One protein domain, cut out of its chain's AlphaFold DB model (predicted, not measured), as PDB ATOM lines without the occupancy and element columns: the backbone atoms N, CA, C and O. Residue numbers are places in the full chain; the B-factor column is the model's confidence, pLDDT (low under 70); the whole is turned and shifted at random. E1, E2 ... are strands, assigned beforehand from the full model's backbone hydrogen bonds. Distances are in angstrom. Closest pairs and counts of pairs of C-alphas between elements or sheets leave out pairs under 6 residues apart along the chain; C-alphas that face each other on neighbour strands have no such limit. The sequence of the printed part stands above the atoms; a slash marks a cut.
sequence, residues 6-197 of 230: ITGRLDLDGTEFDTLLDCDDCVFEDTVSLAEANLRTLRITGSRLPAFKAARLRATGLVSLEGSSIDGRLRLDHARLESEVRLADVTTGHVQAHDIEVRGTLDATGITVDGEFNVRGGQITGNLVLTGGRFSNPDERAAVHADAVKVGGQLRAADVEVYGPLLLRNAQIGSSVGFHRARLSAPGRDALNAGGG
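Overview. This is residues 6 to 197 of the 230 residues of an uncharacterized protein of Actinomadura sp. KC06 (UniProt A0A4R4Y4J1). With little regular structure in named elements, the printed part winds in stacked turns as a solenoid: E3 to E8 lie side by side along one wall, and E1 and E2 pair on another wall at one end. Short parallel pairings, such as residues 101 to 102 with 123 to 124, join turns elsewhere. There are 192 residues with eight named strands, E1 to E8 along the chain, 42 residues in them: all strand. The larger sheet, order E3 E4 E5 E6 E7 E8, is parallel. The whole is compact, radius of gyration of the C-alphas 15.8 A, spanning 45 by 29 by 23 A.

Along the chain. E3, residues 69 to 75, begins at C-alpha 69 (157.867, 121.677, 186.987); E4 is 91 to 96, each 13.7 A. E5, 112 to 114, E6, 134 to 136, and E7, 161 to 163, each span 6.7 A; E8, 183 to 185, spans 6.6 A, ending at (143.811, 101.710, 182.261). E1, 16 to 24, spans 21.5 A and E2, 38 to 45, 19.5 A.

Arrangement. E5 and E6 are parallel at 2 degrees, N 113 and O 134 2.8 A apart, within hydrogen-bond range. E1 and E2 are parallel, with N 23 and O 43 at 2.8 A. E2 and E3 are apart.

Size, cuts and confidence. The farthest C-alphas, Thr 7 and Gly 197, are 50.1 A apart. The printed part has no cut; links between successive strands are long. Residues 195 to 197 have pLDDT under 70.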
ATOM      1  N   ILE A   6     164.878 134.274 186.159       92.44
ATOM      2  CA  ILE A   6     165.590 134.429 184.891       92.44
ATOM      3  C   ILE A   6     164.566 134.893 183.859       92.44
ATOM      4  O   ILE A   6     163.733 134.117 183.396       92.44
ATOM      5  N   THR A   7     164.603 136.191 183.567       87.56
ATOM      6  CA  THR A   7     163.615 136.890 182.729       87.56
ATOM      7  C   THR A   7     163.953 136.852 181.236       87.56
ATOM      8  O   THR A   7     163.106 137.127 180.395       87.56
ATOM      9  N   GLY A   8     165.202 136.528 180.890       80.12
ATOM     10  CA  GLY A   8     165.660 136.372 179.510       80.12
ATOM     11  C   GLY A   8     165.697 134.911 179.068       80.12
ATOM     12  O   GLY A   8     165.787 134.002 179.894       80.12
ATOM     13  N   ARG A   9     165.693 134.685 177.751       83.31
ATOM     14  CA  ARG A   9     165.899 133.354 177.172       83.31
ATOM     15  C   ARG A   9     167.298 132.845 177.519       83.31
ATOM     16  O   ARG A   9     168.294 133.464 177.149       83.31
ATOM     17  N   LEU A  10     167.366 131.701 178.198       89.44
ATOM     18  CA  LEU A  10     168.617 130.973 178.388       89.44
ATOM     19  C   LEU A  10     168.826 130.063 177.176       89.44
ATOM     20  O   LEU A  10     168.331 128.937 177.142       89.44
ATOM     21  N   ASP A  11     169.506 130.602 176.168       92.88
ATOM     22  CA  ASP A  11     169.877 129.889 174.951       92.88
ATOM     23  C   ASP A  11     171.365 129.537 174.983       92.88
ATOM     24  O   ASP A  11     172.232 130.412 174.961       92.88
ATOM     25  N   LEU A  12     171.635 128.244 175.087       92.69
ATOM     26  CA  LEU A  12     172.957 127.637 175.099       92.69
ATOM     27  C   LEU A  12     173.071 126.606 173.964       92.69
ATOM     28  O   LEU A  12     173.866 125.666 174.056       92.69
ATOM     29  N   ASP A  13     172.276 126.757 172.901       95.56
ATOM     30  CA  ASP A  13     172.277 125.845 171.762       95.56
ATOM     31  C   ASP A  13     173.665 125.782 171.096       95.56
ATOM     32  O   ASP A  13     174.329 126.797 170.877       95.56
ATOM     33  N   GLY A  14     174.127 124.566 170.796       94.00
ATOM     34  CA  GLY A  14     175.424 124.298 170.166       94.00
ATOM     35  C   GLY A  14     176.647 124.707 170.994       94.00
ATOM     36  O   GLY A  14     177.770 124.641 170.492       94.00
ATOM     37  N   THR A  15     176.460 125.150 172.241       93.94
ATOM     38  CA  THR A  15     177.570 125.584 173.094       93.94
ATOM     39  C   THR A  15     178.320 124.394 173.679       93.94
ATOM     40  O   THR A  15     177.740 123.347 173.962       93.94
ATOM     41  N   GLU A  16     179.623 124.562 173.893       92.69
ATOM     42  CA  GLU A  16     180.465 123.588 174.582       92.69
ATOM     43  C   GLU A  16     181.051 124.215 175.848       92.69
ATOM     44  O   GLU A  16     181.697 125.263 175.788       92.69
ATOM     45  N   PHE A  17     180.823 123.587 177.002       87.06
ATOM     46  CA  PHE A  17     181.393 124.030 178.272       87.06
ATOM     47  C   PHE A  17     181.654 122.857 179.231       87.06
ATOM     48  O   PHE A  17     180.763 122.091 179.574       87.06
ATOM     49  N   ASP A  18     182.882 122.736 179.743       84.62
ATOM     50  CA  ASP A  18     183.283 121.653 180.671       84.62
ATOM     51  C   ASP A  18     182.881 121.924 182.141       84.62
ATOM     52  O   ASP A  18     183.377 121.308 183.085       84.62
ATOM     53  N   THR A  19     181.987 122.882 182.372       82.94
ATOM     54  CA  THR A  19     181.556 123.281 183.716       82.94
ATOM     55  C   THR A  19     180.162 122.756 184.053       82.94
ATOM     56  O   THR A  19     179.443 122.197 183.223       82.94
ATOM     57  N   LEU A  20     179.799 122.886 185.330       88.69
ATOM     58  CA  LEU A  20     178.471 122.577 185.843       88.69
ATOM     59  C   LEU A  20     177.531 123.764 185.591       88.69
ATOM     60  O   LEU A  20     177.803 124.872 186.060       88.69
ATOM     61  N   LEU A  21     176.395 123.513 184.940       91.31
ATOM     62  CA  LEU A  21     175.245 124.416 184.978       91.31
ATOM     63  C   LEU A  21     174.331 123.983 186.128       91.31
ATOM     64  O   LEU A  21     173.683 122.944 186.033       91.31
ATOM     65  N   ASP A  22     174.312 124.757 187.212       95.00
ATOM     66  CA  ASP A  22     173.532 124.472 188.425       95.00
ATOM     67  C   ASP A  22     172.527 125.593 188.701       95.00
ATOM     68  O   ASP A  22     172.909 126.745 188.940       95.00
ATOM     69  N   CYS A  23     171.247 125.245 188.670       94.94
ATOM     70  CA  CYS A  23     170.100 126.099 188.942       94.94
ATOM     71  C   CYS A  23     169.198 125.379 189.946       94.94
ATOM     72  O   CYS A  23     168.595 124.365 189.621       94.94
ATOM     73  N   ASP A  24     169.102 125.908 191.155       97.44
ATOM     74  CA  ASP A  24     168.327 125.317 192.242       97.44
ATOM     75  C   ASP A  24     167.212 126.278 192.655       97.44
ATOM     76  O   ASP A  24     167.457 127.474 192.832       97.44
ATOM     77  N   ASP A  25     165.982 125.790 192.789       97.25
ATOM     78  CA  ASP A  25     164.818 126.607 193.158       97.25
ATOM     79  C   ASP A  25     164.606 127.840 192.236       97.25
ATOM     80  O   ASP A  25     164.153 128.902 192.672       97.25
ATOM     81  N   CYS A  26     164.980 127.749 190.954       96.88
ATOM     82  CA  CYS A  26     164.929 128.867 190.004       96.88
ATOM     83  C   CYS A  26     163.578 128.961 189.271       96.88
ATOM     84  O   CYS A  26     162.848 127.981 189.113       96.88
ATOM     85  N   VAL A  27     163.254 130.151 188.758       97.31
ATOM     86  CA  VAL A  27     162.088 130.386 187.890       97.31
ATOM     87  C   VAL A  27     162.553 130.989 186.572       97.31
ATOM     88  O   VAL A  27     163.141 132.071 186.562       97.31
ATOM     89  N   PHE A  28     162.261 130.307 185.470       96.69
ATOM     90  CA  PHE A  28     162.544 130.771 184.117       96.69
ATOM     91  C   PHE A  28     161.263 131.331 183.496       96.69
ATOM     92  O   PHE A  28     160.204 130.719 183.607       96.69
ATOM     93  N   GLU A  29     161.341 132.501 182.863       95.50
ATOM     94  CA  GLU A  29     160.185 133.113 182.184       95.50
ATOM     95  C   GLU A  29     160.074 132.694 180.713       95.50
ATOM     96  O   GLU A  29     159.007 132.814 180.118       95.50
ATOM     97  N   ASP A  30     161.150 132.142 180.148       94.94
ATOM     98  CA  ASP A  30     161.201 131.616 178.784       94.94
ATOM     99  C   ASP A  30     161.822 130.206 178.771       94.94
ATOM    100  O   ASP A  30     162.353 129.708 179.767       94.94
ATOM    101  N   THR A  31     161.735 129.545 177.623       93.81
ATOM    102  CA  THR A  31     162.299 128.224 177.351       93.81
ATOM    103  C   THR A  31     163.800 128.201 177.623       93.81
ATOM    104  O   THR A  31     164.549 129.032 177.104       93.81
ATOM    105  N   VAL A  32     164.252 127.178 178.349       95.81
ATOM    106  CA  VAL A  32     165.678 126.851 178.460       95.81
ATOM    107  C   VAL A  32     166.064 125.958 177.286       95.81
ATOM    108  O   VAL A  32     165.466 124.895 177.095       95.81
ATOM    109  N   SER A  33     167.039 126.400 176.491       96.75
ATOM    110  CA  SER A  33     167.504 125.700 175.291       96.75
ATOM    111  C   SER A  33     168.988 125.358 175.399       96.75
ATOM    112  O   SER A  33     169.811 126.204 175.730       96.75
ATOM    113  N   LEU A  34     169.287 124.085 175.185       96.88
ATOM    114  CA  LEU A  34     170.582 123.404 175.240       96.88
ATOM    115  C   LEU A  34     170.668 122.400 174.072       96.88
ATOM    116  O   LEU A  34     171.278 121.333 174.186       96.88
ATOM    117  N   ALA A  35     169.964 122.671 172.970       97.19
ATOM    118  CA  ALA A  35     169.948 121.788 171.815       97.19
ATOM    119  C   ALA A  35     171.356 121.701 171.223       97.19
ATOM    120  O   ALA A  35     172.027 122.712 171.052       97.19
ATOM    121  N   GLU A  36     171.823 120.487 170.932       97.44
ATOM    122  CA  GLU A  36     173.170 120.230 170.401       97.44
ATOM    123  C   GLU A  36     174.326 120.713 171.301       97.44
ATOM    124  O   GLU A  36     175.477 120.709 170.869       97.44
ATOM    125  N   ALA A  37     174.055 121.089 172.556       97.12
ATOM    126  CA  ALA A  37     175.094 121.508 173.489       97.12
ATOM    127  C   ALA A  37     175.962 120.321 173.951       97.12
ATOM    128  O   ALA A  37     175.520 119.166 173.962       97.12
ATOM    129  N   ASN A  38     177.191 120.610 174.374       97.19
ATOM    130  CA  ASN A  38     178.095 119.672 175.032       97.19
ATOM    131  C   ASN A  38     178.482 120.217 176.408       97.19
ATOM    132  O   ASN A  38     179.090 121.281 176.509       97.19
ATOM    133  N   LEU A  39     178.132 119.495 177.469       94.81
ATOM    134  CA  LEU A  39     178.401 119.931 178.834       94.81
ATOM    135  C   LEU A  39     178.941 118.821 179.731       94.81
ATOM    136  O   LEU A  39     178.821 117.628 179.444       94.81
ATOM    137  N   ARG A  40     179.526 119.212 180.866       94.88
ATOM    138  CA  ARG A  40     179.877 118.248 181.911       94.88
ATOM    139  C   ARG A  40     178.643 117.824 182.695       94.88
ATOM    140  O   ARG A  40     178.182 116.704 182.536       94.88
ATOM    141  N   THR A  41     178.097 118.709 183.521       94.88
ATOM    142  CA  THR A  41     176.981 118.382 184.419       94.88
ATOM    143  C   THR A  41     175.885 119.427 184.281       94.88
ATOM    144  O   THR A  41     176.172 120.623 184.218       94.88
ATOM    145  N   LEU A  42     174.632 118.976 184.273       96.38
ATOM    146  CA  LEU A  42     173.451 119.832 184.274       96.38
ATOM    147  C   LEU A  42     172.587 119.509 185.489       96.38
ATOM    148  O   LEU A  42     172.160 118.373 185.679       96.38
ATOM    149  N   ARG A  43     172.297 120.523 186.293       97.38
ATOM    150  CA  ARG A  43     171.385 120.440 187.428       97.38
ATOM    151  C   ARG A  43     170.420 121.610 187.353       97.38
ATOM    152  O   ARG A  43     170.825 122.760 187.471       97.38
ATOM    153  N   ILE A  44     169.151 121.310 187.133       97.25
ATOM    154  CA  ILE A  44     168.056 122.264 187.263       97.25
ATOM    155  C   ILE A  44     167.045 121.635 188.222       97.25
ATOM    156  O   ILE A  44     166.154 120.912 187.795       97.25
ATOM    157  N   THR A  45     167.240 121.822 189.525       98.00
ATOM    158  CA  THR A  45     166.471 121.148 190.583       98.00
ATOM    159  C   THR A  45     165.439 122.082 191.202       98.00
ATOM    160  O   THR A  45     165.666 123.291 191.285       98.00
ATOM    161  N   GLY A  46     164.276 121.544 191.586       97.94
ATOM    162  CA  GLY A  46     163.203 122.302 192.249       97.94
ATOM    163  C   GLY A  46     162.717 123.534 191.474       97.94
ATOM    164  O   GLY A  46     162.186 124.478 192.058       97.94
ATOM    165  N   SER A  47     162.952 123.581 190.163       98.31
ATOM    166  CA  SER A  47     162.813 124.798 189.364       98.31
ATOM    167  C   SER A  47     161.534 124.787 188.526       98.31
ATOM    168  O   SER A  47     160.937 123.744 188.266       98.31
ATOM    169  N   ARG A  48     161.095 125.965 188.075       98.06
ATOM    170  CA  ARG A  48     159.948 126.121 187.165       98.06
ATOM    171  C   ARG A  48     160.402 126.607 185.801       98.06
ATOM    172  O   ARG A  48     161.057 127.646 185.714       98.06
ATOM    173  N   LEU A  49     160.039 125.863 184.760       96.69
ATOM    174  CA  LEU A  49     160.410 126.135 183.377       96.69
ATOM    175  C   LEU A  49     159.171 126.067 182.473       96.69
ATOM    176  O   LEU A  49     158.417 125.103 182.568       96.69
ATOM    177  N   PRO A  50     158.989 126.995 181.522       96.56
ATOM    178  CA  PRO A  50     157.926 126.873 180.527       96.56
ATOM    179  C   PRO A  50     158.156 125.680 179.589       96.56
ATOM    180  O   PRO A  50     157.228 124.971 179.217       96.56
ATOM    181  N   ALA A  51     159.408 125.442 179.193       96.25
ATOM    182  CA  ALA A  51     159.824 124.294 178.392       96.25
ATOM    183  C   ALA A  51     161.336 124.073 178.524       96.25
ATOM    184  O   ALA A  51     162.088 125.010 178.812       96.25
ATOM    185  N   PHE A  52     161.780 122.846 178.255       97.69
ATOM    186  CA  PHE A  52     163.193 122.476 178.261       97.69
ATOM    187  C   PHE A  52     163.560 121.768 176.953       97.69
ATOM    188  O   PHE A  52     163.022 120.706 176.630       97.69
ATOM    189  N   LYS A  53     164.467 122.367 176.178       97.81
ATOM    190  CA  LYS A  53     164.917 121.858 174.878       97.81
ATOM    191  C   LYS A  53     166.371 121.429 174.959       97.81
ATOM    192  O   LYS A  53     167.249 122.263 175.076       97.81
ATOM    193  N   ALA A  54     166.628 120.139 174.831       97.44
ATOM    194  CA  ALA A  54     167.968 119.562 174.880       97.44
ATOM    195  C   ALA A  54     168.089 118.388 173.896       97.44
ATOM    196  O   ALA A  54     168.689 117.352 174.183       97.44
ATOM    197  N   ALA A  55     167.481 118.538 172.714       98.12
ATOM    198  CA  ALA A  55     167.643 117.563 171.645       98.12
ATOM    199  C   ALA A  55     169.126 117.479 171.255       98.12
ATOM    200  O   ALA A  55     169.779 118.509 171.108       98.12
ATOM    201  N   ARG A  56     169.650 116.262 171.083       98.25
ATOM    202  CA  ARG A  56     171.064 115.989 170.759       98.25
ATOM    203  C   ARG A  56     172.073 116.518 171.790       98.25
ATOM    204  O   ARG A  56     173.260 116.571 171.473       98.25
ATOM    205  N   LEU A  57     171.630 116.866 173.003       97.94
ATOM    206  CA  LEU A  57     172.512 117.238 174.112       97.94
ATOM    207  C   LEU A  57     173.527 116.123 174.375       97.94
ATOM    208  O   LEU A  57     173.172 114.942 174.391       97.94
ATOM    209  N   ARG A  58     174.777 116.502 174.629       97.94
ATOM    210  CA  ARG A  58     175.819 115.612 175.136       97.94
ATOM    211  C   ARG A  58     176.184 116.033 176.548       97.94
ATOM    212  O   ARG A  58     176.521 117.191 176.772       97.94
ATOM    213  N   ALA A  59     176.115 115.098 177.487       96.75
ATOM    214  CA  ALA A  59     176.529 115.338 178.862       96.75
ATOM    215  C   ALA A  59     177.417 114.199 179.354       96.75
ATOM    216  O   ALA A  59     177.038 113.033 179.242       96.75
ATOM    217  N   THR A  60     178.590 114.527 179.897       96.44
ATOM    218  CA  THR A  60     179.504 113.506 180.445       96.44
ATOM    219  C   THR A  60     179.155 113.101 181.881       96.44
ATOM    220  O   THR A  60     179.419 111.977 182.304       96.44
ATOM    221  N   GLY A  61     178.564 114.020 182.637       95.25
ATOM    222  CA  GLY A  61     178.110 113.857 184.010       95.25
ATOM    223  C   GLY A  61     176.588 113.799 184.129       95.25
ATOM    224  O   GLY A  61     175.867 113.579 183.158       95.25
ATOM    225  N   LEU A  62     176.109 113.973 185.363       95.62
ATOM    226  CA  LEU A  62     174.692 113.914 185.724       95.62
ATOM    227  C   LEU A  62     173.868 114.967 184.966       95.62
ATOM    228  O   LEU A  62     174.242 116.142 184.917       95.62
ATOM    229  N   VAL A  63     172.698 114.552 184.480       97.88
ATOM    230  CA  VAL A  63     171.609 115.454 184.096       97.88
ATOM    231  C   VAL A  63     170.468 115.285 185.089       97.88
ATOM    232  O   VAL A  63     169.811 114.249 185.108       97.88
ATOM    233  N   SER A  64     170.234 116.291 185.927       98.25
ATOM    234  CA  SER A  64     169.148 116.282 186.907       98.25
ATOM    235  C   SER A  64     168.179 117.428 186.667       98.25
ATOM    236  O   SER A  64     168.589 118.587 186.614       98.25
ATOM    237  N   LEU A  65     166.898 117.082 186.560       98.38
ATOM    238  CA  LEU A  65     165.759 117.996 186.581       98.38
ATOM    239  C   LEU A  65     164.896 117.794 187.840       98.38
ATOM    240  O   LEU A  65     163.773 118.278 187.897       98.38
ATOM    241  N   GLU A  66     165.404 117.054 188.827       98.56
ATOM    242  CA  GLU A  66     164.670 116.558 189.996       98.56
ATOM    243  C   GLU A  66     163.801 117.624 190.687       98.56
ATOM    244  O   GLU A  66     164.252 118.741 190.956       98.56
ATOM    245  N   GLY A  67     162.540 117.273 190.953       98.31
ATOM    246  CA  GLY A  67     161.548 118.132 191.603       98.31
ATOM    247  C   GLY A  67     161.096 119.349 190.787       98.31
ATOM    248  O   GLY A  67     160.399 120.211 191.320       98.31
ATOM    249  N   SER A  68     161.505 119.472 189.520       98.62
ATOM    250  CA  SER A  68     161.136 120.617 188.681       98.62
ATOM    251  C   SER A  68     159.764 120.462 188.021       98.62
ATOM    252  O   SER A  68     159.329 119.365 187.675       98.62
ATOM    253  N   SER A  69     159.100 121.593 187.779       98.38
ATOM    254  CA  SER A  69     157.867 121.677 186.987       98.38
ATOM    255  C   SER A  69     158.174 122.269 185.616       98.38
ATOM    256  O   SER A  69     158.734 123.365 185.521       98.38
ATOM    257  N   ILE A  70     157.809 121.545 184.562       98.25
ATOM    258  CA  ILE A  70     158.015 121.924 183.166       98.25
ATOM    259  C   ILE A  70     156.650 121.997 182.486       98.25
ATOM    260  O   ILE A  70     156.141 120.976 182.026       98.25
ATOM    261  N   ASP A  71     156.073 123.194 182.402       95.50
ATOM    262  CA  ASP A  71     154.679 123.397 181.971       95.50
ATOM    263  C   ASP A  71     154.404 122.812 180.575       95.50
ATOM    264  O   ASP A  71     153.346 122.248 180.306       95.50
ATOM    265  N   GLY A  72     155.380 122.939 179.678       94.62
ATOM    266  CA  GLY A  72     155.338 122.422 178.321       94.62
ATOM    267  C   GLY A  72     156.058 121.084 178.166       94.62
ATOM    268  O   GLY A  72     155.721 120.075 178.781       94.62
ATOM    269  N   ARG A  73     157.032 121.060 177.248       96.00
ATOM    270  CA  ARG A  73     157.721 119.831 176.830       96.00
ATOM    271  C   ARG A  73     159.139 119.773 177.385       96.00
ATOM    272  O   ARG A  73     159.895 120.737 177.254       96.00
ATOM    273  N   LEU A  74     159.502 118.601 177.893       98.25
ATOM    274  CA  LEU A  74     160.864 118.168 178.172       98.25
ATOM    275  C   LEU A  74     161.394 117.390 176.956       98.25
ATOM    276  O   LEU A  74     160.969 116.267 176.695       98.25
ATOM    277  N   ARG A  75     162.307 117.989 176.181       98.44
ATOM    278  CA  ARG A  75     162.873 117.390 174.959       98.44
ATOM    279  C   ARG A  75     164.325 116.964 175.164       98.44
ATOM    280  O   ARG A  75     165.184 117.815 175.353       98.44
ATOM    281  N   LEU A  76     164.586 115.669 175.039       98.31
ATOM    282  CA  LEU A  76     165.886 114.989 175.099       98.31
ATOM    283  C   LEU A  76     166.103 114.054 173.888       98.31
ATOM    284  O   LEU A  76     166.934 113.150 173.929       98.31
ATOM    285  N   ASP A  77     165.341 114.252 172.811       98.44
ATOM    286  CA  ASP A  77     165.444 113.506 171.554       98.44
ATOM    287  C   ASP A  77     166.902 113.381 171.078       98.44
ATOM    288  O   ASP A  77     167.595 114.389 170.916       98.44
ATOM    289  N   HIS A  78     167.369 112.153 170.835       98.44
ATOM    290  CA  HIS A  78     168.743 111.841 170.420       98.44
ATOM    291  C   HIS A  78     169.859 112.344 171.360       98.44
ATOM    292  O   HIS A  78     171.016 112.450 170.932       98.44
ATOM    293  N   ALA A  79     169.551 112.702 172.610       98.56
ATOM    294  CA  ALA A  79     170.569 113.097 173.579       98.56
ATOM    295  C   ALA A  79     171.460 111.902 173.957       98.56
ATOM    296  O   ALA A  79     171.002 110.759 174.012       98.56
ATOM    297  N   ARG A  80     172.740 112.178 174.219       98.62
ATOM    298  CA  ARG A  80     173.735 111.201 174.674       98.62
ATOM    299  C   ARG A  80     174.269 111.593 176.036       98.62
ATOM    300  O   ARG A  80     174.995 112.576 176.176       98.62
ATOM    301  N   LEU A  81     173.883 110.821 177.031       98.19
ATOM    302  CA  LEU A  81     174.094 111.120 178.431       98.19
ATOM    303  C   LEU A  81     174.958 109.996 178.989       98.19
ATOM    304  O   LEU A  81     174.536 108.850 179.090       98.19
ATOM    305  N   GLU A  82     176.212 110.311 179.283       97.81
ATOM    306  CA  GLU A  82     177.234 109.335 179.677       97.81
ATOM    307  C   GLU A  82     177.101 108.895 181.147       97.81
ATOM    308  O   GLU A  82     177.863 108.059 181.628       97.81
ATOM    309  N   SER A  83     176.126 109.458 181.863       97.25
ATOM    310  CA  SER A  83     175.839 109.190 183.267       97.25
ATOM    311  C   SER A  83     174.336 109.002 183.491       97.25
ATOM    312  O   SER A  83     173.575 108.760 182.554       97.25
ATOM    313  N   GLU A  84     173.902 109.063 184.748       96.94
ATOM    314  CA  GLU A  84     172.491 108.972 185.103       96.94
ATOM    315  C   GLU A  84     171.703 110.230 184.701       96.94
ATOM    316  O   GLU A  84     172.234 111.344 184.625       96.94
ATOM    317  N   VAL A  85     170.405 110.027 184.493       98.50
ATOM    318  CA  VAL A  85     169.420 111.084 184.274       98.50
ATOM    319  C   VAL A  85     168.404 111.013 185.397       98.50
ATOM    320  O   VAL A  85     167.768 109.976 185.575       98.50
ATOM    321  N   ARG A  86     168.237 112.108 186.135       98.62
ATOM    322  CA  ARG A  86     167.260 112.215 187.221       98.62
ATOM    323  C   ARG A  86     166.122 113.135 186.822       98.62
ATOM    324  O   ARG A  86     166.300 114.339 186.680       98.62
ATOM    325  N   LEU A  87     164.951 112.545 186.677       98.56
ATOM    326  CA  LEU A  87     163.653 113.177 186.480       98.56
ATOM    327  C   LEU A  87     162.722 112.865 187.662       98.56
ATOM    328  O   LEU A  87     161.502 112.881 187.506       98.56
ATOM    329  N   ALA A  88     163.293 112.518 188.819       98.62
ATOM    330  CA  ALA A  88     162.517 112.182 189.998       98.62
ATOM    331  C   ALA A  88     161.639 113.370 190.418       98.62
ATOM    332  O   ALA A  88     162.090 114.516 190.391       98.62
ATOM    333  N   ASP A  89     160.376 113.092 190.730       98.62
ATOM    334  CA  ASP A  89     159.354 114.070 191.123       98.62
ATOM    335  C   ASP A  89     159.160 115.238 190.130       98.62
ATOM    336  O   ASP A  89     158.647 116.301 190.485       98.62
ATOM    337  N   VAL A  90     159.553 115.061 188.862       98.75
ATOM    338  CA  VAL A  90     159.303 116.052 187.807       98.75
ATOM    339  C   VAL A  90     157.832 116.032 187.409       98.75
ATOM    340  O   VAL A  90     157.248 114.969 187.213       98.75
ATOM    341  N   THR A  91     157.240 117.209 187.219       98.75
ATOM    342  CA  THR A  91     155.915 117.350 186.595       98.75
ATOM    343  C   THR A  91     156.068 117.983 185.220       98.75
ATOM    344  O   THR A  91     156.704 119.027 185.097       98.75
ATOM    345  N   THR A  92     155.513 117.374 184.172       98.31
ATOM    346  CA  THR A  92     155.580 117.939 182.817       98.31
ATOM    347  C   THR A  92     154.412 117.522 181.929       98.31
ATOM    348  O   THR A  92     153.764 116.515 182.195       98.31
ATOM    349  N   GLY A  93     154.141 118.272 180.858       96.25
ATOM    350  CA  GLY A  93     153.154 117.869 179.856       96.25
ATOM    351  C   GLY A  93     153.653 116.711 178.989       96.25
ATOM    352  O   GLY A  93     153.002 115.686 178.870       96.25
ATOM    353  N   HIS A  94     154.847 116.818 178.402       96.75
ATOM    354  CA  HIS A  94     155.382 115.751 177.542       96.75
ATOM    355  C   HIS A  94     156.863 115.510 177.787       96.75
ATOM    356  O   HIS A  94     157.636 116.461 177.914       96.75
ATOM    357  N   VAL A  95     157.277 114.246 177.704       98.31
ATOM    358  CA  VAL A  95     158.691 113.858 177.657       98.31
ATOM    359  C   VAL A  95     158.989 113.277 176.284       98.31
ATOM    360  O   VAL A  95     158.459 112.236 175.912       98.31
ATOM    361  N   GLN A  96     159.840 113.950 175.516       98.19
ATOM    362  CA  GLN A  96     160.248 113.526 174.178       98.19
ATOM    363  C   GLN A  96     161.722 113.149 174.216       98.19
ATOM    364  O   GLN A  96     162.585 114.022 174.224       98.19
ATOM    365  N   ALA A  97     161.995 111.857 174.308       97.94
ATOM    366  CA  ALA A  97     163.324 111.280 174.432       97.94
ATOM    367  C   ALA A  97     163.478 110.095 173.464       97.94
ATOM    368  O   ALA A  97     163.992 109.036 173.837       97.94
ATOM    369  N   HIS A  98     163.013 110.252 172.215       96.56
ATOM    370  CA  HIS A  98     163.223 109.206 171.216       96.56
ATOM    371  C   HIS A  98     164.719 109.003 170.972       96.56
ATOM    372  O   HIS A  98     165.494 109.963 170.987       96.56
ATOM    373  N   ASP A  99     165.125 107.751 170.773       98.25
ATOM    374  CA  ASP A  99     166.510 107.358 170.499       98.25
ATOM    375  C   ASP A  99     167.536 107.983 171.475       98.25
ATOM    376  O   ASP A  99     168.671 108.273 171.093       98.25
ATOM    377  N   ILE A 100     167.135 108.224 172.731       98.56
ATOM    378  CA  ILE A 100     168.031 108.709 173.785       98.56
ATOM    379  C   ILE A 100     169.050 107.621 174.147       98.56
ATOM    380  O   ILE A 100     168.698 106.448 174.276       98.56
ATOM    381  N   GLU A 101     170.309 107.997 174.349       98.81
ATOM    382  CA  GLU A 101     171.356 107.110 174.857       98.81
ATOM    383  C   GLU A 101     171.721 107.543 176.284       98.81
ATOM    384  O   GLU A 101     172.180 108.661 176.498       98.81
ATOM    385  N   VAL A 102     171.533 106.659 177.265       98.69
ATOM    386  CA  VAL A 102     171.866 106.884 178.678       98.69
ATOM    387  C   VAL A 102     172.820 105.784 179.139       98.69
ATOM    388  O   VAL A 102     172.423 104.625 179.274       98.69
ATOM    389  N   ARG A 103     174.085 106.122 179.417       98.25
ATOM    390  CA  ARG A 103     175.095 105.187 179.952       98.25
ATOM    391  C   ARG A 103     175.008 105.012 181.473       98.25
ATOM    392  O   ARG A 103     176.004 104.773 182.149       98.25
ATOM    393  N   GLY A 104     173.795 105.075 182.005       97.44
ATOM    394  CA  GLY A 104     173.488 104.910 183.416       97.44
ATOM    395  C   GLY A 104     172.019 104.561 183.621       97.44
ATOM    396  O   GLY A 104     171.406 103.873 182.803       97.44
ATOM    397  N   THR A 105     171.459 105.034 184.728       98.50
ATOM    398  CA  THR A 105     170.038 104.884 185.052       98.50
ATOM    399  C   THR A 105     169.260 106.102 184.564       98.50
ATOM    400  O   THR A 105     169.704 107.232 184.758       98.50
ATOM    401  N   LEU A 106     168.091 105.873 183.964       98.69
ATOM    402  CA  LEU A 106     167.069 106.903 183.796       98.69
ATOM    403  C   LEU A 106     166.087 106.747 184.957       98.69
ATOM    404  O   LEU A 106     165.285 105.810 184.985       98.69
ATOM    405  N   ASP A 107     166.207 107.638 185.936       98.75
ATOM    406  CA  ASP A 107     165.373 107.660 187.129       98.75
ATOM    407  C   ASP A 107     164.264 108.695 186.977       98.75
ATOM    408  O   ASP A 107     164.516 109.892 187.005       98.75
ATOM    409  N   ALA A 108     163.035 108.231 186.811       98.44
ATOM    410  CA  ALA A 108     161.825 109.037 186.779       98.44
ATOM    411  C   ALA A 108     160.852 108.573 187.880       98.44
ATOM    412  O   ALA A 108     159.646 108.444 187.669       98.44
ATOM    413  N   THR A 109     161.392 108.265 189.063       98.75
ATOM    414  CA  THR A 109     160.602 107.957 190.261       98.75
ATOM    415  C   THR A 109     159.672 109.120 190.604       98.75
ATOM    416  O   THR A 109     160.105 110.262 190.636       98.75
ATOM    417  N   GLY A 110     158.385 108.855 190.830       98.56
ATOM    418  CA  GLY A 110     157.407 109.894 191.179       98.56
ATOM    419  C   GLY A 110     157.085 110.896 190.060       98.56
ATOM    420  O   GLY A 110     156.334 111.840 190.295       98.56
ATOM    421  N   ILE A 111     157.606 110.704 188.839       98.69
ATOM    422  CA  ILE A 111     157.340 111.615 187.719       98.69
ATOM    423  C   ILE A 111     155.836 111.700 187.426       98.69
ATOM    424  O   ILE A 111     155.134 110.687 187.434       98.69
ATOM    425  N   THR A 112     155.342 112.895 187.119       98.75
ATOM    426  CA  THR A 112     153.979 113.122 186.631       98.75
ATOM    427  C   THR A 112     154.028 113.675 185.211       98.75
ATOM    428  O   THR A 112     154.614 114.729 184.972       98.75
ATOM    429  N   VAL A 113     153.410 112.965 184.267       98.44
ATOM    430  CA  VAL A 113     153.356 113.345 182.850       98.44
ATOM    431  C   VAL A 113     151.904 113.413 182.384       98.44
ATOM    432  O   VAL A 113     151.215 112.392 182.384       98.44
ATOM    433  N   ASP A 114     151.448 114.601 181.987       97.00
ATOM    434  CA  ASP A 114     150.117 114.832 181.400       97.00
ATOM    435  C   ASP A 114     150.216 114.980 179.872       97.00
ATOM    436  O   ASP A 114     150.041 116.052 179.291       97.00
ATOM    437  N   GLY A 115     150.611 113.873 179.249       96.12
ATOM    438  CA  GLY A 115     150.883 113.705 177.830       96.12
ATOM    439  C   GLY A 115     151.783 112.488 177.600       96.12
ATOM    440  O   GLY A 115     151.969 111.641 178.477       96.12
ATOM    441  N   GLU A 116     152.329 112.344 176.392       97.31
ATOM    442  CA  GLU A 116     153.193 111.199 176.062       97.31
ATOM    443  C   GLU A 116     154.560 111.280 176.776       97.31
ATOM    444  O   GLU A 116     155.315 112.245 176.614       97.31
ATOM    445  N   PHE A 117     154.915 110.213 177.500       98.31
ATOM    446  CA  PHE A 117     156.291 109.888 177.875       98.31
ATOM    447  C   PHE A 117     156.905 108.970 176.813       98.31
ATOM    448  O   PHE A 117     156.620 107.771 176.762       98.31
ATOM    449  N   ASN A 118     157.735 109.531 175.938       98.06
ATOM    450  CA  ASN A 118     158.278 108.852 174.770       98.06
ATOM    451  C   ASN A 118     159.780 108.593 174.919       98.06
ATOM    452  O   ASN A 118     160.584 109.516 174.845       98.06
ATOM    453  N   VAL A 119     160.149 107.322 175.073       98.06
ATOM    454  CA  VAL A 119     161.537 106.820 175.106       98.06
ATOM    455  C   VAL A 119     161.768 105.760 174.024       98.06
ATOM    456  O   VAL A 119     162.609 104.866 174.155       98.06
ATOM    457  N   ARG A 120     160.973 105.815 172.948       97.62
ATOM    458  CA  ARG A 120     161.026 104.860 171.839       97.62
ATOM    459  C   ARG A 120     162.441 104.782 171.263       97.62
ATOM    460  O   ARG A 120     163.052 105.808 170.987       97.62
ATOM    461  N   GLY A 121     162.932 103.561 171.044       97.38
ATOM    462  CA  GLY A 121     164.265 103.305 170.482       97.38
ATOM    463  C   GLY A 121     165.437 103.656 171.408       97.38
ATOM    464  O   GLY A 121     166.590 103.416 171.048       97.38
ATOM    465  N   GLY A 122     165.157 104.178 172.608       98.38
ATOM    466  CA  GLY A 122     166.176 104.567 173.574       98.38
ATOM    467  C   GLY A 122     167.038 103.393 174.045       98.38
ATOM    468  O   GLY A 122     166.603 102.238 174.078       98.38
ATOM    469  N   GLN A 123     168.273 103.699 174.426       98.62
ATOM    470  CA  GLN A 123     169.255 102.756 174.950       98.62
ATOM    471  C   GLN A 123     169.701 103.213 176.333       98.62
ATOM    472  O   GLN A 123     170.356 104.239 176.476       98.62
ATOM    473  N   ILE A 124     169.357 102.437 177.353       98.62
ATOM    474  CA  ILE A 124     169.657 102.714 178.755       98.62
ATOM    475  C   ILE A 124     170.509 101.553 179.260       98.62
ATOM    476  O   ILE A 124     170.038 100.420 179.331       98.62
ATOM    477  N   THR A 125     171.780 101.790 179.576       98.06
ATOM    478  CA  THR A 125     172.678 100.699 179.999       98.06
ATOM    479  C   THR A 125     172.326 100.169 181.390       98.06
ATOM    480  O   THR A 125     172.472  98.975 181.642       98.06
ATOM    481  N   GLY A 126     171.849 101.045 182.278       97.94
ATOM    482  CA  GLY A 126     171.392 100.720 183.623       97.94
ATOM    483  C   GLY A 126     169.902 100.395 183.667       97.94
ATOM    484  O   GLY A 126     169.399  99.585 182.889       97.94
ATOM    485  N   ASN A 127     169.194 101.012 184.614       98.38
ATOM    486  CA  ASN A 127     167.770 100.771 184.841       98.38
ATOM    487  C   ASN A 127     166.903 101.885 184.245       98.38
ATOM    488  O   ASN A 127     167.316 103.043 184.191       98.38
ATOM    489  N   LEU A 128     165.672 101.536 183.875       98.38
ATOM    490  CA  LEU A 128     164.594 102.493 183.641       98.38
ATOM    491  C   LEU A 128     163.646 102.430 184.843       98.38
ATOM    492  O   LEU A 128     162.988 101.411 185.068       98.38
ATOM    493  N   VAL A 129     163.613 103.496 185.640       98.56
ATOM    494  CA  VAL A 129     162.838 103.553 186.885       98.56
ATOM    495  C   VAL A 129     161.678 104.526 186.715       98.56
ATOM    496  O   VAL A 129     161.888 105.707 186.492       98.56
ATOM    497  N   LEU A 130     160.457 104.015 186.828       98.38
ATOM    498  CA  LEU A 130     159.181 104.736 186.729       98.38
ATOM    499  C   LEU A 130     158.341 104.536 188.008       98.38
ATOM    500  O   LEU A 130     157.112 104.587 187.980       98.38
ATOM    501  N   THR A 131     158.995 104.188 189.120       98.44
ATOM    502  CA  THR A 131     158.324 103.785 190.365       98.44
ATOM    503  C   THR A 131     157.473 104.933 190.903       98.44
ATOM    504  O   THR A 131     157.974 106.044 191.034       98.44
ATOM    505  N   GLY A 132     156.201 104.681 191.212       98.00
ATOM    506  CA  GLY A 132     155.270 105.699 191.710       98.00
ATOM    507  C   GLY A 132     154.900 106.789 190.696       98.00
ATOM    508  O   GLY A 132     154.266 107.767 191.079       98.00
ATOM    509  N   GLY A 133     155.308 106.657 189.429       98.31
ATOM    510  CA  GLY A 133     155.013 107.646 188.396       98.31
ATOM    511  C   GLY A 133     153.540 107.653 187.978       98.31
ATOM    512  O   GLY A 133     152.848 106.632 188.046       98.31
ATOM    513  N   ARG A 134     153.067 108.804 187.502       98.56
ATOM    514  CA  ARG A 134     151.714 109.023 186.981       98.56
ATOM    515  C   ARG A 134     151.789 109.493 185.536       98.56
ATOM    516  O   ARG A 134     152.384 110.524 185.250       98.56
ATOM    517  N   PHE A 135     151.146 108.765 184.634       98.19
ATOM    518  CA  PHE A 135     151.134 109.058 183.204       98.19
ATOM    519  C   PHE A 135     149.691 109.146 182.725       98.19
ATOM    520  O   PHE A 135     148.930 108.194 182.893       98.19
ATOM    521  N   SER A 136     149.309 110.268 182.130       97.06
ATOM    522  CA  SER A 136     147.961 110.511 181.621       97.06
ATOM    523  C   SER A 136     148.048 110.965 180.174       97.06
ATOM    524  O   SER A 136     148.620 112.002 179.885       97.06
ATOM    525  N   ASN A 137     147.515 110.164 179.256       94.81
ATOM    526  CA  ASN A 137     147.310 110.540 177.861       94.81
ATOM    527  C   ASN A 137     146.207 109.659 177.236       94.81
ATOM    528  O   ASN A 137     146.490 108.792 176.399       94.81
ATOM    529  N   PRO A 138     144.949 109.784 177.704       87.44
ATOM    530  CA  PRO A 138     143.872 108.866 177.327       87.44
ATOM    531  C   PRO A 138     143.453 108.991 175.859       87.44
ATOM    532  O   PRO A 138     143.107 107.985 175.234       87.44
ATOM    533  N   ASP A 139     143.506 110.208 175.317       84.31
ATOM    534  CA  ASP A 139     142.957 110.543 174.002       84.31
ATOM    535  C   ASP A 139     143.952 110.310 172.855       84.31
ATOM    536  O   ASP A 139     143.562 110.208 171.689       84.31
ATOM    537  N   GLU A 140     145.245 110.183 173.157       82.88
ATOM    538  CA  GLU A 140     146.287 110.018 172.147       82.88
ATOM    539  C   GLU A 140     146.781 108.568 172.005       82.88
ATOM    540  O   GLU A 140     146.214 107.595 172.507       82.88
ATOM    541  N   ARG A 141     147.851 108.377 171.225       83.38
ATOM    542  CA  ARG A 141     148.347 107.049 170.848       83.38
ATOM    543  C   ARG A 141     148.931 106.268 172.023       83.38
ATOM    544  O   ARG A 141     148.750 105.048 172.016       83.38
ATOM    545  N   ALA A 142     149.585 106.937 172.974       92.56
ATOM    546  CA  ALA A 142     150.223 106.329 174.136       92.56
ATOM    547  C   ALA A 142     150.413 107.342 175.275       92.56
ATOM    548  O   ALA A 142     150.776 108.491 175.033       92.56
ATOM    549  N   ALA A 143     150.242 106.888 176.515       96.69
ATOM    550  CA  ALA A 143     150.704 107.608 177.703       96.69
ATOM    551  C   ALA A 143     152.187 107.333 177.966       96.69
ATOM    552  O   ALA A 143     152.947 108.239 178.290       96.69
ATOM    553  N   VAL A 144     152.619 106.090 177.745       97.38
ATOM    554  CA  VAL A 144     154.026 105.690 177.825       97.38
ATOM    555  C   VAL A 144     154.386 104.935 176.553       97.38
ATOM    556  O   VAL A 144     153.808 103.891 176.253       97.38
ATOM    557  N   HIS A 145     155.351 105.453 175.805       97.38
ATOM    558  CA  HIS A 145     155.816 104.885 174.549       97.38
ATOM    559  C   HIS A 145     157.282 104.470 174.676       97.38
ATOM    560  O   HIS A 145     158.201 105.275 174.555       97.38
ATOM    561  N   ALA A 146     157.488 103.178 174.909       96.69
ATOM    562  CA  ALA A 146     158.785 102.549 175.134       96.69
ATOM    563  C   ALA A 146     159.036 101.403 174.135       96.69
ATOM    564  O   ALA A 146     159.715 100.418 174.424       96.69
ATOM    565  N   ASP A 147     158.483 101.523 172.927       96.19
ATOM    566  CA  ASP A 147     158.719 100.570 171.849       96.19
ATOM    567  C   ASP A 147     160.201 100.509 171.481       96.19
ATOM    568  O   ASP A 147     160.861 101.537 171.319       96.19
ATOM    569  N   ALA A 148     160.704  99.293 171.280       95.69
ATOM    570  CA  ALA A 148     162.088  99.002 170.922       95.69
ATOM    571  C   ALA A 148     163.141  99.593 171.882       95.69
ATOM    572  O   ALA A 148     164.318  99.645 171.523       95.69
ATOM    573  N   VAL A 149     162.743 100.014 173.091       97.38
ATOM    574  CA  VAL A 149     163.689 100.459 174.115       97.38
ATOM    575  C   VAL A 149     164.595  99.293 174.509       97.38
ATOM    576  O   VAL A 149     164.140  98.151 174.624       97.38
ATOM    577  N   LYS A 150     165.877  99.571 174.725       98.00
ATOM    578  CA  LYS A 150     166.843  98.619 175.274       98.00
ATOM    579  C   LYS A 150     167.257  99.086 176.656       98.00
ATOM    580  O   LYS A 150     167.821 100.166 176.788       98.00
ATOM    581  N   VAL A 151     167.001  98.271 177.666       98.12
ATOM    582  CA  VAL A 151     167.396  98.522 179.053       98.12
ATOM    583  C   VAL A 151     168.312  97.386 179.485       98.12
ATOM    584  O   VAL A 151     167.894  96.230 179.474       98.12
ATOM    585  N   GLY A 152     169.559  97.684 179.845       96.81
ATOM    586  CA  GLY A 152     170.527  96.659 180.252       96.81
ATOM    587  C   GLY A 152     170.182  96.010 181.594       96.81
ATOM    588  O   GLY A 152     170.402  94.816 181.780       96.81
ATOM    589  N   GLY A 153     169.596  96.780 182.511       96.19
ATOM    590  CA  GLY A 153     169.135  96.324 183.817       96.19
ATOM    591  C   GLY A 153     167.637  96.012 183.857       96.19
ATOM    592  O   GLY A 153     167.119  95.181 183.107       96.19
ATOM    593  N   GLN A 154     166.943  96.646 184.799       96.56
ATOM    594  CA  GLN A 154     165.529  96.432 185.098       96.56
ATOM    595  C   GLN A 154     164.652  97.576 184.580       96.56
ATOM    596  O   GLN A 154     165.033  98.746 184.652       96.56
ATOM    597  N   LEU A 155     163.429  97.235 184.170       97.06
ATOM    598  CA  LEU A 155     162.321  98.184 184.071       97.06
ATOM    599  C   LEU A 155     161.507  98.108 185.365       97.06
ATOM    600  O   LEU A 155     160.843  97.102 185.634       97.06
ATOM    601  N   ARG A 156     161.575  99.158 186.185       97.69
ATOM    602  CA  ARG A 156     160.904  99.226 187.490       97.69
ATOM    603  C   ARG A 156     159.717 100.172 187.409       97.69
ATOM    604  O   ARG A 156     159.904 101.379 187.400       97.69
ATOM    605  N   ALA A 157     158.513  99.623 187.393       95.50
ATOM    606  CA  ALA A 157     157.255 100.361 187.323       95.50
ATOM    607  C   ALA A 157     156.319  99.935 188.468       95.50
ATOM    608  O   ALA A 157     155.128  99.687 188.275       95.50
ATOM    609  N   ALA A 158     156.881  99.781 189.671       95.50
ATOM    610  CA  ALA A 158     156.080  99.530 190.861       95.50
ATOM    611  C   ALA A 158     155.250 100.776 191.193       95.50
ATOM    612  O   ALA A 158     155.745 101.890 191.052       95.50
ATOM    613  N   ASP A 159     154.000 100.587 191.607       96.88
ATOM    614  CA  ASP A 159     153.087 101.670 191.997       96.88
ATOM    615  C   ASP A 159     152.818 102.710 190.904       96.88
ATOM    616  O   ASP A 159     152.372 103.814 191.198       96.88
ATOM    617  N   VAL A 160     153.083 102.367 189.640       97.12
ATOM    618  CA  VAL A 160     152.820 103.269 188.521       97.12
ATOM    619  C   VAL A 160     151.319 103.363 188.249       97.12
ATOM    620  O   VAL A 160     150.604 102.357 188.285       97.12
ATOM    621  N   GLU A 161     150.850 104.557 187.910       97.75
ATOM    622  CA  GLU A 161     149.501 104.799 187.408       97.75
ATOM    623  C   GLU A 161     149.579 105.289 185.963       97.75
ATOM    624  O   GLU A 161     150.166 106.329 185.682       97.75
ATOM    625  N   VAL A 162     148.988 104.539 185.037       97.06
ATOM    626  CA  VAL A 162     148.980 104.872 183.610       97.06
ATOM    627  C   VAL A 162     147.543 104.913 183.117       97.06
ATOM    628  O   VAL A 162     146.833 103.903 183.144       97.06
ATOM    629  N   TYR A 163     147.129 106.088 182.658       96.06
ATOM    630  CA  TYR A 163     145.844 106.338 182.028       96.06
ATOM    631  C   TYR A 163     146.050 106.644 180.544       96.06
ATOM    632  O   TYR A 163     146.435 107.742 180.159       96.06
ATOM    633  N   GLY A 164     145.842 105.633 179.710       94.06
ATOM    634  CA  GLY A 164     146.204 105.603 178.298       94.06
ATOM    635  C   GLY A 164     147.090 104.391 177.978       94.06
ATOM    636  O   GLY A 164     147.508 103.662 178.879       94.06
ATOM    637  N   PRO A 165     147.366 104.117 176.693       94.00
ATOM    638  CA  PRO A 165     148.133 102.934 176.304       94.00
ATOM    639  C   PRO A 165     149.600 103.002 176.750       94.00
ATOM    640  O   PRO A 165     150.266 104.021 176.552       94.00
ATOM    641  N   LEU A 166     150.119 101.890 177.279       94.38
ATOM    642  CA  LEU A 166     151.543 101.658 177.515       94.38
ATOM    643  C   LEU A 166     152.099 100.738 176.423       94.38
ATOM    644  O   LEU A 166     151.715  99.570 176.329       94.38
ATOM    645  N   LEU A 167     153.002 101.255 175.593       94.75
ATOM    646  CA  LEU A 167     153.596 100.532 174.468       94.75
ATOM    647  C   LEU A 167     155.020 100.074 174.819       94.75
ATOM    648  O   LEU A 167     155.872 100.893 175.152       94.75
ATOM    649  N   LEU A 168     155.269  98.767 174.742       93.62
ATOM    650  CA  LEU A 168     156.553  98.100 175.015       93.62
ATOM    651  C   LEU A 168     156.917  97.109 173.897       93.62
ATOM    652  O   LEU A 168     157.567  96.085 174.116       93.62
ATOM    653  N   ARG A 169     156.461  97.369 172.674       92.00
ATOM    654  CA  ARG A 169     156.622  96.446 171.550       92.00
ATOM    655  C   ARG A 169     158.094  96.312 171.200       92.00
ATOM    656  O   ARG A 169     158.766  97.309 170.943       92.00
ATOM    657  N   ASN A 170     158.593  95.080 171.149       92.88
ATOM    658  CA  ASN A 170     160.007  94.774 170.905       92.88
ATOM    659  C   ASN A 170     160.980  95.402 171.926       92.88
ATOM    660  O   ASN A 170     162.165  95.539 171.620       92.88
ATOM    661  N   ALA A 171     160.504  95.803 173.111       94.19
ATOM    662  CA  ALA A 171     161.376  96.252 174.189       94.19
ATOM    663  C   ALA A 171     162.288  95.101 174.651       94.19
ATOM    664  O   ALA A 171     161.854  93.954 174.772       94.19
ATOM    665  N   GLN A 172     163.557  95.407 174.910       94.56
ATOM    666  CA  GLN A 172     164.564  94.452 175.369       94.56
ATOM    667  C   GLN A 172     165.028  94.866 176.757       94.56
ATOM    668  O   GLN A 172     165.665  95.904 176.911       94.56
ATOM    669  N   ILE A 173     164.706  94.061 177.764       94.81
ATOM    670  CA  ILE A 173     165.048  94.331 179.161       94.81
ATOM    671  C   ILE A 173     165.984  93.221 179.632       94.81
ATOM    672  O   ILE A 173     165.613  92.048 179.596       94.81
ATOM    673  N   GLY A 174     167.206  93.579 180.026       91.62
ATOM    674  CA  GLY A 174     168.286  92.626 180.281       91.62
ATOM    675  C   GLY A 174     168.114  91.797 181.553       91.62
ATOM    676  O   GLY A 174     168.673  90.708 181.646       91.62
ATOM    677  N   SER A 175     167.324  92.278 182.518       92.56
ATOM    678  CA  SER A 175     167.040  91.557 183.763       92.56
ATOM    679  C   SER A 175     165.558  91.229 183.930       92.56
ATOM    680  O   SER A 175     165.134  90.098 183.712       92.56
ATOM    681  N   SER A 176     164.758  92.193 184.384       89.75
ATOM    682  CA  SER A 176     163.380  91.950 184.806       89.75
ATOM    683  C   SER A 176     162.511  93.181 184.613       89.75
ATOM    684  O   SER A 176     162.986  94.318 184.615       89.75
ATOM    685  N   VAL A 177     161.215  92.925 184.458       91.75
ATOM    686  CA  VAL A 177     160.176  93.942 184.349       91.75
ATOM    687  C   VAL A 177     159.256  93.804 185.553       91.75
ATOM    688  O   VAL A 177     158.662  92.746 185.758       91.75
ATOM    689  N   GLY A 178     159.159  94.854 186.366       88.19
ATOM    690  CA  GLY A 178     158.353  94.860 187.585       88.19
ATOM    691  C   GLY A 178     157.188  95.838 187.495       88.19
ATOM    692  O   GLY A 178     157.415  97.036 187.377       88.19
ATOM    693  N   PHE A 179     155.959  95.336 187.630       90.62
ATOM    694  CA  PHE A 179     154.710  96.118 187.663       90.62
ATOM    695  C   PHE A 179     153.955  95.943 188.991       90.62
ATOM    696  O   PHE A 179     152.727  95.877 189.040       90.62
ATOM    697  N   HIS A 180     154.683  95.787 190.097       90.06
ATOM    698  CA  HIS A 180     154.071  95.546 191.404       90.06
ATOM    699  C   HIS A 180     153.108  96.680 191.763       90.06
ATOM    700  O   HIS A 180     153.523  97.829 191.825       90.06
ATOM    701  N   ARG A 181     151.831  96.357 192.004       92.81
ATOM    702  CA  ARG A 181     150.773  97.338 192.323       92.81
ATOM    703  C   ARG A 181     150.546  98.414 191.244       92.81
ATOM    704  O   ARG A 181     149.931  99.435 191.534       92.81
ATOM    705  N   ALA A 182     150.984  98.171 190.008       93.19
ATOM    706  CA  ALA A 182     150.717  99.059 188.883       93.19
ATOM    707  C   ALA A 182     149.221  99.094 188.538       93.19
ATOM    708  O   ALA A 182     148.540  98.065 188.543       93.19
ATOM    709  N   ARG A 183     148.718 100.277 188.183       93.38
ATOM    710  CA  ARG A 183     147.367 100.493 187.661       93.38
ATOM    711  C   ARG A 183     147.477 100.981 186.225       93.38
ATOM    712  O   ARG A 183     147.910 102.099 185.986       93.38
ATOM    713  N   LEU A 184     147.084 100.137 185.278       91.56
ATOM    714  CA  LEU A 184     147.068 100.459 183.853       91.56
ATOM    715  C   LEU A 184     145.613 100.471 183.382       91.56
ATOM    716  O   LEU A 184     144.893  99.492 183.586       91.56
ATOM    717  N   SER A 185     145.174 101.564 182.769       90.69
ATOM    718  CA  SER A 185     143.811 101.710 182.261       90.69
ATOM    719  C   SER A 185     143.825 102.439 180.925       90.69
ATOM    720  O   SER A 185     144.395 103.517 180.814       90.69
ATOM    721  N   ALA A 186     143.182 101.864 179.914       85.56
ATOM    722  CA  ALA A 186     142.968 102.493 178.615       85.56
ATOM    723  C   ALA A 186     141.567 102.101 178.119       85.56
ATOM    724  O   ALA A 186     141.405 101.042 177.513       85.56
ATOM    725  N   PRO A 187     140.522 102.888 178.425       77.81
ATOM    726  CA  PRO A 187     139.156 102.536 178.054       77.81
ATOM    727  C   PRO A 187     139.024 102.292 176.543       77.81
ATOM    728  O   PRO A 187     139.405 103.133 175.734       77.81
ATOM    729  N   GLY A 188     138.504 101.123 176.157       77.06
ATOM    730  CA  GLY A 188     138.301 100.754 174.749       77.06
ATOM    731  C   GLY A 188     139.567 100.368 173.970       77.06
ATOM    732  O   GLY A 188     139.489 100.204 172.753       77.06
ATOM    733  N   ARG A 189     140.729 100.226 174.628       79.12
ATOM    734  CA  ARG A 189     142.015  99.859 174.005       79.12
ATOM    735  C   ARG A 189     142.808  98.904 174.905       79.12
ATOM    736  O   ARG A 189     142.520  98.764 176.090       79.12
ATOM    737  N   ASP A 190     143.848  98.281 174.359       78.94
ATOM    738  CA  ASP A 190     144.794  97.512 175.170       78.94
ATOM    739  C   ASP A 190     145.643  98.467 176.020       78.94
ATOM    740  O   ASP A 190     146.428  99.259 175.491       78.94
ATOM    741  N   ALA A 191     145.492  98.393 177.345       80.00
ATOM    742  CA  ALA A 191     146.235  99.239 178.284       80.00
ATOM    743  C   ALA A 191     147.741  98.938 178.291       80.00
ATOM    744  O   ALA A 191     148.550  99.831 178.529       80.00
ATOM    745  N   LEU A 192     148.120  97.693 177.993       82.88
ATOM    746  CA  LEU A 192     149.502  97.252 177.863       82.88
ATOM    747  C   LEU A 192     149.685  96.537 176.526       82.88
ATOM    748  O   LEU A 192     149.137  95.457 176.316       82.88
ATOM    749  N   ASN A 193     150.511  97.103 175.650       83.50
ATOM    750  CA  ASN A 193     150.899  96.483 174.392       83.50
ATOM    751  C   ASN A 193     152.393  96.149 174.403       83.50
ATOM    752  O   ASN A 193     153.235  96.937 173.975       83.50
ATOM    753  N   ALA A 194     152.715  94.953 174.890       77.31
ATOM    754  CA  ALA A 194     154.068  94.396 174.880       77.31
ATOM    755  C   ALA A 194     154.322  93.466 173.672       77.31
ATOM    756  O   ALA A 194     155.242  92.652 173.686       77.31
ATOM    757  N   GLY A 195     153.486  93.538 172.628       65.25
ATOM    758  CA  GLY A 195     153.571  92.641 171.477       65.25
ATOM    759  C   GLY A 195     154.840  92.873 170.658       65.25
ATOM    760  O   GLY A 195     155.005  93.926 170.050       65.25
ATOM    761  N   GLY A 196     155.735  91.887 170.613       56.38
ATOM    762  CA  GLY A 196     156.918  91.938 169.758       56.38
ATOM    763  C   GLY A 196     157.966  90.894 170.127       56.38
ATOM    764  O   GLY A 196     158.612  90.997 171.164       56.38
ATOM    765  N   GLY A 197     158.117  89.879 169.275       52.00
ATOM    766  CA  GLY A 197     159.123  88.823 169.397       52.00
ATOM    767  C   GLY A 197     158.615  87.472 168.883       52.00
ATOM    768  O   GLY A 197     157.416  87.197 168.910       52.00
TER     769      GLY A 197